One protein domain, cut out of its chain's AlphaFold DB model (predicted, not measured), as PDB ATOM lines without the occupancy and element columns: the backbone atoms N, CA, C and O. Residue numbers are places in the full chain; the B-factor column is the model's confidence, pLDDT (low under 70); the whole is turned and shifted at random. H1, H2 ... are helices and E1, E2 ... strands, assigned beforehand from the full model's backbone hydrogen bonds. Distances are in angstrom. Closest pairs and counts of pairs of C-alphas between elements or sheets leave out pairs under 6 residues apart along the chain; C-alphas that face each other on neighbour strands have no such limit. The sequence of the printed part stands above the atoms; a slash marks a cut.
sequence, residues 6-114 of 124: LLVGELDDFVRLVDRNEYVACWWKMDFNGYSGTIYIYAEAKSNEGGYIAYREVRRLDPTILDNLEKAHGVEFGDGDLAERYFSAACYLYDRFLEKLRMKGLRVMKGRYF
ATOM      1  N   LEU A   6       2.669 -16.939 -42.221       89.69
ATOM      2  CA  LEU A   6       1.306 -16.698 -41.758       89.69
ATOM      3  C   LEU A   6       0.873 -17.825 -40.810       89.69
ATOM      4  O   LEU A   6       0.774 -18.981 -41.221       89.69
ATOM      5  N   LEU A   7       0.595 -17.490 -39.546       91.81
ATOM      6  CA  LEU A   7      -0.029 -18.425 -38.609       91.81
ATOM      7  C   LEU A   7      -1.538 -18.467 -38.865       91.81
ATOM      8  O   LEU A   7      -2.244 -17.487 -38.634       91.81
ATOM      9  N   VAL A   8      -2.021 -19.616 -39.316       93.75
ATOM     10  CA  VAL A   8      -3.432 -19.862 -39.602       93.75
ATOM     11  C   VAL A   8      -4.125 -20.387 -38.342       93.75
ATOM     12  O   VAL A   8      -3.587 -21.249 -37.644       93.75
ATOM     13  N   GLY A   9      -5.312 -19.850 -38.038       91.56
ATOM     14  CA  GLY A   9      -6.073 -20.203 -36.833       91.56
ATOM     15  C   GLY A   9      -6.801 -21.543 -36.923       91.56
ATOM     16  O   GLY A   9      -6.882 -22.261 -35.931       91.56
ATOM     17  N   GLU A  10      -7.275 -21.903 -38.117       95.38
ATOM     18  CA  GLU A  10      -8.076 -23.103 -38.355       95.38
ATOM     19  C   GLU A  10      -7.320 -24.126 -39.206       95.38
ATOM     20  O   GLU A  10      -6.637 -23.791 -40.179       95.38
ATOM     21  N   LEU A  11      -7.474 -25.408 -38.870       95.94
ATOM     22  CA  LEU A  11      -6.795 -26.487 -39.590       95.94
ATOM     23  C   LEU A  11      -7.242 -26.582 -41.052       95.94
ATOM     24  O   LEU A  11      -6.439 -26.898 -41.928       95.94
ATOM     25  N   ASP A  12      -8.526 -26.358 -41.318       96.75
ATOM     26  CA  ASP A  12      -9.064 -26.486 -42.671       96.75
ATOM     27  C   ASP A  12      -8.539 -25.383 -43.592       96.75
ATOM     28  O   ASP A  12      -8.246 -25.652 -44.759       96.75
ATOM     29  N   ASP A  13      -8.306 -24.184 -43.059       96.56
ATOM     30  CA  ASP A  13      -7.648 -23.111 -43.801       96.56
ATOM     31  C   ASP A  13      -6.181 -23.441 -44.072       96.56
ATOM     32  O   ASP A  13      -5.719 -23.284 -45.203       96.56
ATOM     33  N   PHE A  14      -5.465 -24.006 -43.093       97.19
ATOM     34  CA  PHE A  14      -4.108 -24.503 -43.324       97.19
ATOM     35  C   PHE A  14      -4.090 -25.519 -44.475       97.19
ATOM     36  O   PHE A  14      -3.350 -25.361 -45.440       97.19
ATOM     37  N   VAL A  15      -4.967 -26.524 -44.438       97.00
ATOM     38  CA  VAL A  15      -5.056 -27.587 -45.457       97.00
ATOM     39  C   VAL A  15      -5.399 -27.050 -46.852       97.00
ATOM     40  O   VAL A  15      -4.966 -27.632 -47.854       97.00
ATOM     41  N   ARG A  16      -6.188 -25.974 -46.938       96.50
ATOM     42  CA  ARG A  16      -6.523 -25.302 -48.202       96.50
ATOM     43  C   ARG A  16      -5.341 -24.537 -48.793       96.50
ATOM     44  O   ARG A  16      -5.222 -24.493 -50.015       96.50
ATOM     45  N   LEU A  17      -4.503 -23.952 -47.943       96.06
ATOM     46  CA  LEU A  17      -3.391 -23.095 -48.353       96.06
ATOM     47  C   LEU A  17      -2.095 -23.869 -48.631       96.06
ATOM     48  O   LEU A  17      -1.240 -23.364 -49.347       96.06
ATOM     49  N   VAL A  18      -1.922 -25.090 -48.113       96.50
ATOM     50  CA  VAL A  18      -0.712 -25.896 -48.379       96.50
ATOM     51  C   VAL A  18      -0.536 -26.172 -49.879       96.50
ATOM     52  O   VAL A  18      -1.437 -26.706 -50.535       96.50
ATOM     53  N   ASP A  19       0.666 -25.908 -50.403       94.81
ATOM     54  CA  ASP A  19       1.090 -26.426 -51.707       94.81
ATOM     55  C   ASP A  19       1.169 -27.960 -51.657       94.81
ATOM     56  O   ASP A  19       1.970 -28.554 -50.932       94.81
ATOM     57  N   ARG A  20       0.327 -28.619 -52.458       93.56
ATOM     58  CA  ARG A  20       0.186 -30.081 -52.487       93.56
ATOM     59  C   ARG A  20       1.423 -30.811 -53.014       93.56
ATOM     60  O   ARG A  20       1.534 -32.020 -52.810       93.56
ATOM     61  N   ASN A  21       2.347 -30.105 -53.661       92.75
ATOM     62  CA  ASN A  21       3.600 -30.685 -54.138       92.75
ATOM     63  C   ASN A  21       4.680 -30.752 -53.050       92.75
ATOM     64  O   ASN A  21       5.650 -31.500 -53.198       92.75
ATOM     65  N   GLU A  22       4.494 -30.029 -51.949       92.94
ATOM     66  CA  GLU A  22       5.467 -29.876 -50.871       92.94
ATOM     67  C   GLU A  22       5.146 -30.773 -49.663       92.94
ATOM     68  O   GLU A  22       4.056 -31.338 -49.524       92.94
ATOM     69  N   TYR A  23       6.135 -30.937 -48.781       95.31
ATOM     70  CA  TYR A  23       5.947 -31.625 -47.505       95.31
ATOM     71  C   TYR A  23       5.520 -30.651 -46.408       95.31
ATOM     72  O   TYR A  23       6.032 -29.538 -46.309       95.31
ATOM     73  N   VAL A  24       4.650 -31.126 -45.520       97.06
ATOM     74  CA  VAL A  24       4.325 -30.461 -44.260       97.06
ATOM     75  C   VAL A  24       5.297 -30.938 -43.188       97.06
ATOM     76  O   VAL A  24       5.261 -32.105 -42.785       97.06
ATOM     77  N   ALA A  25       6.162 -30.046 -42.718       96.38
ATOM     78  CA  ALA A  25       7.059 -30.311 -41.606       96.38
ATOM     79  C   ALA A  25       6.290 -30.159 -40.293       96.38
ATOM     80  O   ALA A  25       5.752 -29.093 -40.003       96.38
ATOM     81  N   CYS A  26       6.218 -31.225 -39.501       97.31
ATOM     82  CA  CYS A  26       5.524 -31.192 -38.219       97.31
ATOM     83  C   CYS A  26       6.507 -31.375 -37.075       97.31
ATOM     84  O   CYS A  26       7.368 -32.242 -37.146       97.31
ATOM     85  N   TRP A  27       6.339 -30.657 -35.978       96.00
ATOM     86  CA  TRP A  27       7.148 -30.814 -34.769       96.00
ATOM     87  C   TRP A  27       6.288 -30.507 -33.547       96.00
ATOM     88  O   TRP A  27       5.172 -30.011 -33.682       96.00
ATOM     89  N   TRP A  28       6.757 -30.831 -32.349       95.81
ATOM     90  CA  TRP A  28       6.012 -30.486 -31.142       95.81
ATOM     91  C   TRP A  28       6.931 -30.098 -29.995       95.81
ATOM     92  O   TRP A  28       8.107 -30.458 -29.957       95.81
ATOM     93  N   LYS A  29       6.386 -29.344 -29.047       94.81
ATOM     94  CA  LYS A  29       7.015 -29.117 -27.753       94.81
ATOM     95  C   LYS A  29       6.026 -29.360 -26.630       94.81
ATOM     96  O   LYS A  29       4.816 -29.249 -26.833       94.81
ATOM     97  N   MET A  30       6.543 -29.647 -25.449       93.75
ATOM     98  CA  MET A  30       5.735 -29.770 -24.248       93.75
ATOM     99  C   MET A  30       6.373 -29.015 -23.095       93.75
ATOM    100  O   MET A  30       7.563 -29.172 -22.833       93.75
ATOM    101  N   ASP A  31       5.538 -28.245 -22.406       93.12
ATOM    102  CA  ASP A  31       5.882 -27.564 -21.167       93.12
ATOM    103  C   ASP A  31       5.238 -28.348 -20.007       93.12
ATOM    104  O   ASP A  31       4.023 -28.561 -20.007       93.12
ATOM    105  N   PHE A  32       6.030 -28.788 -19.025       90.12
ATOM    106  CA  PHE A  32       5.548 -29.486 -17.822       90.12
ATOM    107  C   PHE A  32       5.968 -28.743 -16.558       90.12
ATOM    108  O   PHE A  32       7.123 -28.341 -16.435       90.12
ATOM    109  N   ASN A  33       5.034 -28.582 -15.618       88.38
ATOM    110  CA  ASN A  33       5.251 -27.836 -14.373       88.38
ATOM    111  C   ASN A  33       5.205 -28.705 -13.101       88.38
ATOM    112  O   ASN A  33       5.038 -28.166 -12.009       88.38
ATOM    113  N   GLY A  34       5.276 -30.033 -13.235       86.44
ATOM    114  CA  GLY A  34       5.161 -30.980 -12.119       86.44
ATOM    115  C   GLY A  34       3.746 -31.521 -11.885       86.44
ATOM    116  O   GLY A  34       3.603 -32.590 -11.304       86.44
ATOM    117  N   TYR A  35       2.707 -30.837 -12.371       88.12
ATOM    118  CA  TYR A  35       1.308 -31.250 -12.178       88.12
ATOM    119  C   TYR A  35       0.517 -31.348 -13.489       88.12
ATOM    120  O   TYR A  35      -0.249 -32.284 -13.716       88.12
ATOM    121  N   SER A  36       0.724 -30.391 -14.388       90.69
ATOM    122  CA  SER A  36       0.045 -30.298 -15.680       90.69
ATOM    123  C   SER A  36       1.056 -30.138 -16.808       90.69
ATOM    124  O   SER A  36       2.069 -29.453 -16.645       90.69
ATOM    125  N   GLY A  37       0.749 -30.729 -17.959       92.06
ATOM    126  CA  GLY A  37       1.473 -30.535 -19.209       92.06
ATOM    127  C   GLY A  37       0.710 -29.611 -20.156       92.06
ATOM    128  O   GLY A  37      -0.516 -29.539 -20.125       92.06
ATOM    129  N   THR A  38       1.414 -28.902 -21.028       95.62
ATOM    130  CA  THR A  38       0.821 -28.289 -22.224       95.62
ATOM    131  C   THR A  38       1.633 -28.713 -23.429       95.62
ATOM    132  O   THR A  38       2.822 -28.412 -23.503       95.62
ATOM    133  N   ILE A  39       0.994 -29.411 -24.364       95.56
ATOM    134  CA  ILE A  39       1.588 -29.768 -25.648       95.56
ATOM    135  C   ILE A  39       1.219 -28.716 -26.692       95.56
ATOM    136  O   ILE A  39       0.072 -28.272 -26.787       95.56
ATOM    137  N   TYR A  40       2.209 -28.358 -27.497       95.94
ATOM    138  CA  TYR A  40       2.088 -27.508 -28.665       95.94
ATOM    139  C   TYR A  40       2.583 -28.307 -29.867       95.94
ATOM    140  O   TYR A  40       3.767 -28.626 -29.946       95.94
ATOM    141  N   ILE A  41       1.686 -28.640 -30.786       97.00
ATOM    142  CA  ILE A  41       2.003 -29.328 -32.037       97.00
ATOM    143  C   ILE A  41       1.979 -28.296 -33.155       97.00
ATOM    144  O   ILE A  41       1.015 -27.547 -33.278       97.00
ATOM    145  N   TYR A  42       3.019 -28.271 -33.972       96.69
ATOM    146  CA  TYR A  42       3.200 -27.334 -35.069       96.69
ATOM    147  C   TYR A  42       3.218 -28.082 -36.396       96.69
ATOM    148  O   TYR A  42       3.750 -29.191 -36.488       96.69
ATOM    149  N   ALA A  43       2.661 -27.448 -37.420       97.25
ATOM    150  CA  ALA A  43       2.769 -27.847 -38.812       97.25
ATOM    151  C   ALA A  43       3.151 -26.628 -39.648       97.25
ATOM    152  O   ALA A  43       2.521 -25.581 -39.527       97.25
ATOM    153  N   GLU A  44       4.158 -26.770 -40.498       96.06
ATOM    154  CA  GLU A  44       4.678 -25.710 -41.357       96.06
ATOM    155  C   GLU A  44       4.808 -26.226 -42.788       96.06
ATOM    156  O   GLU A  44       5.215 -27.368 -43.019       96.06
ATOM    157  N   ALA A  45       4.447 -25.393 -43.758       95.62
ATOM    158  CA  ALA A  45       4.512 -25.737 -45.171       95.62
ATOM    159  C   ALA A  45       4.632 -24.482 -46.038       95.62
ATOM    160  O   ALA A  45       4.352 -23.368 -45.589       95.62
ATOM    161  N   LYS A  46       5.005 -24.667 -47.308       95.19
ATOM    162  CA  LYS A  46       4.836 -23.609 -48.305       95.19
ATOM    163  C   LYS A  46       3.359 -23.432 -48.645       95.19
ATOM    164  O   LYS A  46       2.618 -24.413 -48.747       95.19
ATOM    165  N   SER A  47       2.967 -22.181 -48.841       94.44
ATOM    166  CA  SER A  47       1.643 -21.832 -49.350       94.44
ATOM    167  C   SER A  47       1.582 -21.979 -50.871       94.44
ATOM    168  O   SER A  47       2.558 -21.681 -51.563       94.44
ATOM    169  N   ASN A  48       0.419 -22.358 -51.397       93.06
ATOM    170  CA  ASN A  48       0.105 -22.313 -52.828       93.06
ATOM    171  C   ASN A  48       0.012 -20.875 -53.384       93.06
ATOM    172  O   ASN A  48       0.085 -20.683 -54.596       93.06
ATOM    173  N   GLU A  49      -0.086 -19.872 -52.511       89.62
ATOM    174  CA  GLU A  49      -0.042 -18.438 -52.838       89.62
ATOM    175  C   GLU A  49       1.380 -17.848 -52.749       89.62
ATOM    176  O   GLU A  49       1.593 -16.663 -53.006       89.62
ATOM    177  N   GLY A  50       2.374 -18.674 -52.405       85.62
ATOM    178  CA  GLY A  50       3.743 -18.247 -52.126       85.62
ATOM    179  C   GLY A  50       3.973 -17.888 -50.651       85.62
ATOM    180  O   GLY A  50       3.060 -17.543 -49.909       85.62
ATOM    181  N   GLY A  51       5.226 -18.002 -50.204       90.31
ATOM    182  CA  GLY A  51       5.589 -17.841 -48.792       90.31
ATOM    183  C   GLY A  51       5.335 -19.099 -47.954       90.31
ATOM    184  O   GLY A  51       5.204 -20.203 -48.488       90.31
ATOM    185  N   TYR A  52       5.311 -18.931 -46.630       94.19
ATOM    186  CA  TYR A  52       5.153 -20.026 -45.673       94.19
ATOM    187  C   TYR A  52       3.912 -19.824 -44.807       94.19
ATOM    188  O   TYR A  52       3.561 -18.709 -44.424       94.19
ATOM    189  N   ILE A  53       3.264 -20.930 -44.470       95.50
ATOM    190  CA  ILE A  53       2.134 -20.975 -43.547       95.50
ATOM    191  C   ILE A  53       2.457 -21.922 -42.402       95.50
ATOM    192  O   ILE A  53       3.145 -22.932 -42.581       95.50
ATOM    193  N   ALA A  54       1.933 -21.600 -41.228       96.12
ATOM    194  CA  ALA A  54       2.041 -22.420 -40.039       96.12
ATOM    195  C   ALA A  54       0.659 -22.650 -39.424       96.12
ATOM    196  O   ALA A  54      -0.217 -21.791 -39.490       96.12
ATOM    197  N   TYR A  55       0.481 -23.795 -38.783       97.44
ATOM    198  CA  TYR A  55      -0.663 -24.119 -37.941       97.44
ATOM    199  C   TYR A  55      -0.161 -24.672 -36.612       97.44
ATOM    200  O   TYR A  55       0.865 -25.357 -36.563       97.44
ATOM    201  N   ARG A  56      -0.888 -24.387 -35.528       96.62
ATOM    202  CA  ARG A  56      -0.532 -24.858 -34.190       96.62
ATOM    203  C   ARG A  56      -1.740 -25.396 -33.441       96.62
ATOM    204  O   ARG A  56      -2.695 -24.667 -33.194       96.62
ATOM    205  N   GLU A  57      -1.622 -26.624 -32.955       96.12
ATOM    206  CA  GLU A  57      -2.561 -27.232 -32.021       96.12
ATOM    207  C   GLU A  57      -2.019 -27.162 -30.595       96.12
ATOM    208  O   GLU A  57      -0.885 -27.556 -30.331       96.12
ATOM    209  N   VAL A  58      -2.832 -26.657 -29.668       95.75
ATOM    210  CA  VAL A  58      -2.478 -26.578 -28.246       95.75
ATOM    211  C   VAL A  58      -3.436 -27.455 -27.453       95.75
ATOM    212  O   VAL A  58      -4.658 -27.350 -27.603       95.75
ATOM    213  N   ARG A  59      -2.891 -28.335 -26.611       94.88
ATOM    214  CA  ARG A  59      -3.677 -29.164 -25.690       94.88
ATOM    215  C   ARG A  59      -3.080 -29.090 -24.296       94.88
ATOM    216  O   ARG A  59      -1.871 -29.215 -24.114       94.88
ATOM    217  N   ARG A  60      -3.950 -28.908 -23.310       94.56
ATOM    218  CA  ARG A  60      -3.597 -29.068 -21.903       94.56
ATOM    219  C   ARG A  60      -3.722 -30.541 -21.533       94.56
ATOM    220  O   ARG A  60      -4.651 -31.204 -21.980       94.56
ATOM    221  N   LEU A  61      -2.790 -31.016 -20.722       93.94
ATOM    222  CA  LEU A  61      -2.802 -32.323 -20.089       93.94
ATOM    223  C   LEU A  61      -2.853 -32.116 -18.575       93.94
ATOM    224  O   LEU A  61      -2.040 -31.392 -17.995       93.94
ATOM    225  N   ASP A  62      -3.831 -32.747 -17.956       93.81
ATOM    226  CA  ASP A  62      -3.949 -32.942 -16.517       93.81
ATOM    227  C   ASP A  62      -4.371 -34.405 -16.280       93.81
ATOM    228  O   ASP A  62      -4.675 -35.102 -17.258       93.81
ATOM    229  N   PRO A  63      -4.401 -34.901 -15.030       92.06
ATOM    230  CA  PRO A  63      -4.699 -36.308 -14.784       92.06
ATOM    231  C   PRO A  63      -6.075 -36.733 -15.315       92.06
ATOM    232  O   PRO A  63      -6.221 -37.826 -15.845       92.06
ATOM    233  N   THR A  64      -7.071 -35.841 -15.265       93.81
ATOM    234  CA  THR A  64      -8.422 -36.150 -15.760       93.81
ATOM    235  C   THR A  64      -8.430 -36.270 -17.281       93.81
ATOM    236  O   THR A  64      -9.053 -37.171 -17.840       93.81
ATOM    237  N   ILE A  65      -7.734 -35.365 -17.973       94.12
ATOM    238  CA  ILE A  65      -7.599 -35.415 -19.432       94.12
ATOM    239  C   ILE A  65      -6.832 -36.667 -19.861       94.12
ATOM    240  O   ILE A  65      -7.209 -37.288 -20.853       94.12
ATOM    241  N   LEU A  66      -5.789 -37.043 -19.121       93.12
ATOM    242  CA  LEU A  66      -5.004 -38.240 -19.400       93.12
ATOM    243  C   LEU A  66      -5.877 -39.500 -19.335       93.12
ATOM    244  O   LEU A  66      -5.968 -40.217 -20.328       93.12
ATOM    245  N   ASP A  67      -6.604 -39.692 -18.232       92.62
ATOM    246  CA  ASP A  67      -7.502 -40.838 -18.050       92.62
ATOM    247  C   ASP A  67      -8.596 -40.881 -19.131       92.62
ATOM    248  O   ASP A  67      -9.004 -41.946 -19.603       92.62
ATOM    249  N   ASN A  68      -9.101 -39.712 -19.537       94.88
ATOM    250  CA  ASN A  68     -10.092 -39.614 -20.605       94.88
ATOM    251  C   ASN A  68      -9.508 -39.990 -21.970       94.88
ATOM    252  O   ASN A  68     -10.197 -40.644 -22.751       94.88
ATOM    253  N   LEU A  69      -8.263 -39.600 -22.267       94.69
ATOM    254  CA  LEU A  69      -7.574 -39.992 -23.499       94.69
ATOM    255  C   LEU A  69      -7.343 -41.504 -23.547       94.69
ATOM    256  O   LEU A  69      -7.628 -42.116 -24.577       94.69
ATOM    257  N   GLU A  70      -6.893 -42.102 -22.442       94.62
ATOM    258  CA  GLU A  70      -6.690 -43.550 -22.319       94.62
ATOM    259  C   GLU A  70      -7.993 -44.310 -22.603       94.62
ATOM    260  O   GLU A  70      -8.048 -45.161 -23.494       94.62
ATOM    261  N   LYS A  71      -9.089 -43.918 -21.942       95.25
ATOM    262  CA  LYS A  71     -10.415 -44.528 -22.133       95.25
ATOM    263  C   LYS A  71     -10.972 -44.332 -23.539       95.25
ATOM    264  O   LYS A  71     -11.491 -45.276 -24.126       95.25
ATOM    265  N   ALA A  72     -10.899 -43.113 -24.073       93.94
ATOM    266  CA  ALA A  72     -11.487 -42.784 -25.372       93.94
ATOM    267  C   ALA A  72     -10.788 -43.503 -26.533       93.94
ATOM    268  O   ALA A  72     -11.407 -43.739 -27.571       93.94
ATOM    269  N   HIS A  73      -9.507 -43.833 -26.365       90.88
ATOM    270  CA  HIS A  73      -8.684 -44.402 -27.423       90.88
ATOM    271  C   HIS A  73      -8.199 -45.829 -27.155       90.88
ATOM    272  O   HIS A  73      -7.569 -46.406 -28.037       90.88
ATOM    273  N   GLY A  74      -8.514 -46.407 -25.991       93.12
ATOM    274  CA  GLY A  74      -8.090 -47.757 -25.619       93.12
ATOM    275  C   GLY A  74      -6.569 -47.893 -25.546       93.12
ATOM    276  O   GLY A  74      -6.023 -48.888 -26.012       93.12
ATOM    277  N   VAL A  75      -5.890 -46.864 -25.035       91.25
ATOM    278  CA  VAL A  75      -4.427 -46.812 -24.890       91.25
ATOM    279  C   VAL A  75      -4.056 -46.653 -23.423       91.25
ATOM    280  O   VAL A  75      -4.819 -46.072 -22.664       91.25
ATOM    281  N   GLU A  76      -2.875 -47.125 -23.042       92.06
ATOM    282  CA  GLU A  76      -2.293 -46.897 -21.717       92.06
ATOM    283  C   GLU A  76      -0.991 -46.116 -21.892       92.06
ATOM    284  O   GLU A  76      -0.121 -46.511 -22.674       92.06
ATOM    285  N   PHE A  77      -0.846 -44.996 -21.183       90.88
ATOM    286  CA  PHE A  77       0.366 -44.171 -21.244       90.88
ATOM    287  C   PHE A  77       1.432 -44.589 -20.220       90.88
ATOM    288  O   PHE A  77       2.457 -43.915 -20.090       90.88
ATOM    289  N   GLY A  78       1.212 -45.733 -19.564       81.69
ATOM    290  CA  GLY A  78       2.143 -46.429 -18.682       81.69
ATOM    291  C   GLY A  78       1.952 -46.132 -17.194       81.69
ATOM    292  O   GLY A  78       1.208 -45.228 -16.813       81.69
ATOM    293  N   ASP A  79       2.695 -46.881 -16.376       77.81
ATOM    294  CA  ASP A  79       2.730 -46.786 -14.905       77.81
ATOM    295  C   ASP A  79       3.921 -45.959 -14.384       77.81
ATOM    296  O   ASP A  79       4.228 -45.966 -13.190       77.81
ATOM    297  N   GLY A  80       4.632 -45.289 -15.296       78.94
ATOM    298  CA  GLY A  80       5.766 -44.423 -14.987       78.94
ATOM    299  C   GLY A  80       5.368 -43.180 -14.192       78.94
ATOM    300  O   GLY A  80       4.201 -42.976 -13.832       78.94
ATOM    301  N   ASP A  81       6.342 -42.310 -13.932       87.81
ATOM    302  CA  ASP A  81       6.035 -41.045 -13.273       87.81
ATOM    303  C   ASP A  81       5.102 -40.167 -14.136       87.81
ATOM    304  O   ASP A  81       4.901 -40.381 -15.337       87.81
ATOM    305  N   LEU A  82       4.475 -39.162 -13.518       89.25
ATOM    306  CA  LEU A  82       3.488 -38.327 -14.210       89.25
ATOM    307  C   LEU A  82       4.069 -37.631 -15.458       89.25
ATOM    308  O   LEU A  82       3.342 -37.395 -16.425       89.25
ATOM    309  N   ALA A  83       5.366 -37.308 -15.445       88.38
ATOM    310  CA  ALA A  83       6.039 -36.673 -16.568       88.38
ATOM    311  C   ALA A  83       6.181 -37.642 -17.749       88.38
ATOM    312  O   ALA A  83       5.871 -37.267 -18.882       88.38
ATOM    313  N   GLU A  84       6.588 -38.884 -17.483       89.94
ATOM    314  CA  GLU A  84       6.673 -39.954 -18.480       89.94
ATOM    315  C   GLU A  84       5.306 -40.249 -19.099       89.94
ATOM    316  O   GLU A  84       5.178 -40.302 -20.325       89.94
ATOM    317  N   ARG A  85       4.255 -40.342 -18.275       92.75
ATOM    318  CA  ARG A  85       2.887 -40.564 -18.767       92.75
ATOM    319  C   ARG A  85       2.421 -39.434 -19.685       92.75
ATOM    320  O   ARG A  85       1.865 -39.682 -20.756       92.75
ATOM    321  N   TYR A  86       2.681 -38.178 -19.321       93.75
ATOM    322  CA  TYR A  86       2.340 -37.048 -20.188       93.75
ATOM    323  C   TYR A  86       3.198 -36.985 -21.454       93.75
ATOM    324  O   TYR A  86       2.684 -36.597 -22.503       93.75
ATOM    325  N   PHE A  87       4.469 -37.383 -21.394       92.25
ATOM    326  CA  PHE A  87       5.312 -37.493 -22.582       92.25
ATOM    327  C   PHE A  87       4.773 -38.555 -23.556       92.25
ATOM    328  O   PHE A  87       4.662 -38.290 -24.756       92.25
ATOM    329  N   SER A  88       4.356 -39.717 -23.047       93.12
ATOM    330  CA  SER A  88       3.702 -40.774 -23.830       93.12
ATOM    331  C   SER A  88       2.399 -40.285 -24.468       93.12
ATOM    332  O   SER A  88       2.193 -40.454 -25.674       93.12
ATOM    333  N   ALA A  89       1.556 -39.586 -23.702       95.00
ATOM    334  CA  ALA A  89       0.342 -38.963 -24.225       95.00
ATOM    335  C   ALA A  89       0.645 -37.907 -25.298       95.00
ATOM    336  O   ALA A  89      -0.059 -37.814 -26.305       95.00
ATOM    337  N   ALA A  90       1.717 -37.132 -25.130       94.50
ATOM    338  CA  ALA A  90       2.138 -36.141 -26.107       94.50
ATOM    339  C   ALA A  90       2.601 -36.783 -27.424       94.50
ATOM    340  O   ALA A  90       2.205 -36.329 -28.502       94.50
ATOM    341  N   CYS A  91       3.364 -37.877 -27.351       93.38
ATOM    342  CA  CYS A  91       3.748 -38.673 -28.516       93.38
ATOM    343  C   CYS A  91       2.517 -39.220 -29.248       93.38
ATOM    344  O   CYS A  91       2.416 -39.087 -30.469       93.38
ATOM    345  N   TYR A  92       1.553 -39.761 -28.500       95.38
ATOM    346  CA  TYR A  92       0.298 -40.261 -29.049       95.38
ATOM    347  C   TYR A  92      -0.501 -39.163 -29.767       95.38
ATOM    348  O   TYR A  92      -0.889 -39.325 -30.925       95.38
ATOM    349  N   LEU A  93      -0.710 -38.016 -29.114       96.19
ATOM    350  CA  LEU A  93      -1.429 -36.883 -29.701       96.19
ATOM    351  C   LEU A  93      -0.734 -36.360 -30.962       96.19
ATOM    352  O   LEU A  93      -1.405 -36.004 -31.933       96.19
ATOM    353  N   TYR A  94       0.598 -36.349 -30.970       96.31
ATOM    354  CA  TYR A  94       1.373 -35.985 -32.145       96.31
ATOM    355  C   TYR A  94       1.156 -36.969 -33.298       96.31
ATOM    356  O   TYR A  94       0.833 -36.536 -34.402       96.31
ATOM    357  N   ASP A  95       1.237 -38.279 -33.062       95.81
ATOM    358  CA  ASP A  95       1.007 -39.272 -34.116       95.81
ATOM    359  C   ASP A  95      -0.427 -39.205 -34.673       95.81
ATOM    360  O   ASP A  95      -0.615 -39.246 -35.895       95.81
ATOM    361  N   ARG A  96      -1.432 -38.970 -33.817       96.31
ATOM    362  CA  ARG A  96      -2.823 -38.723 -34.243       96.31
ATOM    363  C   ARG A  96      -2.962 -37.453 -35.077       96.31
ATOM    364  O   ARG A  96      -3.722 -37.429 -36.045       96.31
ATOM    365  N   PHE A  97      -2.221 -36.400 -34.744       97.12
ATOM    366  CA  PHE A  97      -2.180 -35.185 -35.551       97.12
ATOM    367  C   PHE A  97      -1.577 -35.444 -36.942       97.12
ATOM    368  O   PHE A  97      -2.163 -35.030 -37.946       97.12
ATOM    369  N   LEU A  98      -0.463 -36.182 -37.031       97.56
ATOM    370  CA  LEU A  98       0.144 -36.554 -38.315       97.56
ATOM    371  C   LEU A  98      -0.821 -37.386 -39.169       97.56
ATOM    372  O   LEU A  98      -0.950 -37.150 -40.370       97.56
ATOM    373  N   GLU A  99      -1.514 -38.348 -38.559       97.44
ATOM    374  CA  GLU A  99      -2.538 -39.155 -39.226       97.44
ATOM    375  C   GLU A  99      -3.687 -38.289 -39.753       97.44
ATOM    376  O   GLU A  99      -4.050 -38.402 -40.924       97.44
ATOM    377  N   LYS A 100      -4.192 -37.350 -38.943       96.88
ATOM    378  CA  LYS A 100      -5.236 -36.403 -39.354       96.88
ATOM    379  C   LYS A 100      -4.834 -35.595 -40.592       96.88
ATOM    380  O   LYS A 100      -5.649 -35.420 -41.496       96.88
ATOM    381  N   LEU A 101      -3.591 -35.113 -40.662       97.50
ATOM    382  CA  LEU A 101      -3.085 -34.401 -41.842       97.50
ATOM    383  C   LEU A 101      -2.996 -35.319 -43.072       97.50
ATOM    384  O   LEU A 101      -3.403 -34.921 -44.166       97.50
ATOM    385  N   ARG A 102      -2.524 -36.562 -42.902       97.56
ATOM    386  CA  ARG A 102      -2.463 -37.558 -43.988       97.56
ATOM    387  C   ARG A 102      -3.850 -37.904 -44.526       97.56
ATOM    388  O   ARG A 102      -4.025 -37.950 -45.739       97.56
ATOM    389  N   MET A 103      -4.847 -38.064 -43.654       97.62
ATOM    390  CA  MET A 103      -6.245 -38.289 -44.050       97.62
ATOM    391  C   MET A 103      -6.824 -37.123 -44.865       97.62
ATOM    392  O   MET A 103      -7.693 -37.332 -45.704       97.62
ATOM    393  N   LYS A 104      -6.316 -35.900 -44.666       97.00
ATOM    394  CA  LYS A 104      -6.654 -34.715 -45.476       97.00
ATOM    395  C   LYS A 104      -5.828 -34.606 -46.773       97.00
ATOM    396  O   LYS A 104      -5.848 -33.569 -47.444       97.00
ATOM    397  N   GLY A 105      -5.094 -35.659 -47.135       96.38
ATOM    398  CA  GLY A 105      -4.314 -35.753 -48.367       96.38
ATOM    399  C   GLY A 105      -3.019 -34.939 -48.355       96.38
ATOM    400  O   GLY A 105      -2.569 -34.508 -49.416       96.38
ATOM    401  N   LEU A 106      -2.451 -34.655 -47.179       97.25
ATOM    402  CA  LEU A 106      -1.177 -33.943 -47.055       97.25
ATOM    403  C   LEU A 106      -0.009 -34.921 -46.902       97.25
ATOM    404  O   LEU A 106      -0.113 -35.954 -46.237       97.25
ATOM    405  N   ARG A 107       1.135 -34.570 -47.494       97.19
ATOM    406  CA  ARG A 107       2.393 -35.312 -47.345       97.19
ATOM    407  C   ARG A 107       3.112 -34.792 -46.112       97.19
ATOM    408  O   ARG A 107       3.558 -33.652 -46.092       97.19
ATOM    409  N   VAL A 108       3.217 -35.616 -45.078       97.06
ATOM    410  CA  VAL A 108       3.684 -35.166 -43.761       97.06
ATOM    411  C   VAL A 108       5.060 -35.729 -43.440       97.06
ATOM    412  O   VAL A 108       5.269 -36.940 -43.520       97.06
ATOM    413  N   MET A 109       5.967 -34.854 -43.011       95.19
ATOM    414  CA  MET A 109       7.277 -35.206 -42.480       95.19
ATOM    415  C   MET A 109       7.271 -35.088 -40.952       95.19
ATOM    416  O   MET A 109       6.960 -34.032 -40.397       95.19
ATOM    417  N   LYS A 110       7.631 -36.184 -40.274       93.19
ATOM    418  CA  LYS A 110       7.799 -36.216 -38.815       93.19
ATOM    419  C   LYS A 110       9.103 -35.503 -38.456       93.19
ATOM    420  O   LYS A 110      10.173 -35.908 -38.904       93.19
ATOM    421  N   GLY A 111       8.996 -34.426 -37.692       88.06
ATOM    422  CA  GLY A 111      10.113 -33.614 -37.226       88.06
ATOM    423  C   GLY A 111      10.503 -33.926 -35.786       88.06
ATOM    424  O   GLY A 111      10.139 -34.957 -35.217       88.06
ATOM    425  N   ARG A 112      11.298 -33.024 -35.206       85.19
ATOM    426  CA  ARG A 112      11.844 -33.158 -33.849       85.19
ATOM    427  C   ARG A 112      10.806 -32.802 -32.784       85.19
ATOM    428  O   ARG A 112       9.782 -32.187 -33.078       85.19
ATOM    429  N   TYR A 113      11.110 -33.163 -31.544       85.44
ATOM    430  CA  TYR A 113      10.357 -32.726 -30.378       85.44
ATOM    431  C   TYR A 113      11.259 -32.016 -29.373       85.44
ATOM    432  O   TYR A 113      12.470 -32.245 -29.346       85.44
ATOM    433  N   PHE A 114      10.650 -31.176 -28.540       82.31
ATOM    434  CA  PHE A 114      11.325 -30.475 -27.453       82.31
ATOM    435  C   PHE A 114      10.553 -30.666 -26.152       82.31
ATOM    436  O   PHE A 114       9.388 -30.287 -26.045       82.31
TER     437      PHE A 114
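AT A GLANCE: This is residues 6 to 114 of the 124 residues of an uncharacterized protein of Candidatus Bathyarchaeota archaeon (UniProt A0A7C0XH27). A long, twisted wall of five strands has the long helix H3 and the short helix H1 over one face, while its other face is bare; H2 stands at one end of the wall, where it only grazes the sheet. The printed part has 109 residues, with three named helices and five named strands in the order E1 H1 E2 E3 E4 H2 H3 E5. The sheet is mixed, its order is E1 E4 E3 E2 E5, and the class is mixed, helices and strands. The whole is compact, with a radius of gyration of the C-alphas of 15.0 A, and has an elongated outline of 46 by 26 by 21 A.

IN THESE COORDINATES: E1, residues 6 to 8, begins at C-alpha 6 (1.306, -16.698, -41.758) and is 6.1 A long. H1, residues 11 to 17, is 10.0 A long. E2, residues 24 to 32, is 26.5 A long, E3, residues 37 to 46, is 30.1 A, and E4, residues 52 to 61, is 29.5 A. H2, residues 63 to 73, is 15.5 A long. H3, residues 82 to 103, begins at C-alpha 82 (3.488, -38.327, -14.210) and is 31.4 A long. E5, residues 108 to 114, is 18.6 A long and ends at C-alpha 114 (11.325, -30.475, -27.453).

HOW THE PARTS SIT: E2, E3 and E4 form a meander, each strand the antiparallel neighbour of the one before; E2 and E3 are a hairpin, with N 29 and O 40 at 2.9 A, and so are E3 and E4, with N 41 and O 57 at 2.8 A. The edge strand E1 is parallel to E4, with N 8 and O 54 at 2.8 A. The edge strand E5 is parallel to E2, with N 111 and O 26 at 2.8 A. E1, H1, E2 and E4, H2 H3, E5 are split strand-helix-strand units, two strands running the same way with other strands between them in the sheet, each with a right-handed crossover. H1 and H3 lie on the same face of the sheet, making two layers, helices on one face of a sheet. H1 lies over E4 at a height over the sheet of 8.8 A and runs along the strands, at 9 degrees to E4 on the local plane; the closest C-alphas of the two are those of Phe 14 and Tyr 55, 6.4 A apart. H3 is on the sheet with its residues 82 to 102; its closest C-alphas to E3 are those of Ala 90 and Ile 39, 6.4 A apart. H2 and H3 are close but not clearly touching, the C-alphas of Leu 66 and Ala 89 being closest at 7.2 A, with a steep tilt of 42 degrees, the same way. In H1, H2 and H3 every O i to N i+4 pair is within hydrogen-bond range.

THE WHOLE: The two C-alphas farthest apart are those of Glu 49 and Asp 79, 47.4 A. The printed part has no cut and no long link. The mean pLDDT of the printed part is 93.5, and no printed residue is under 70.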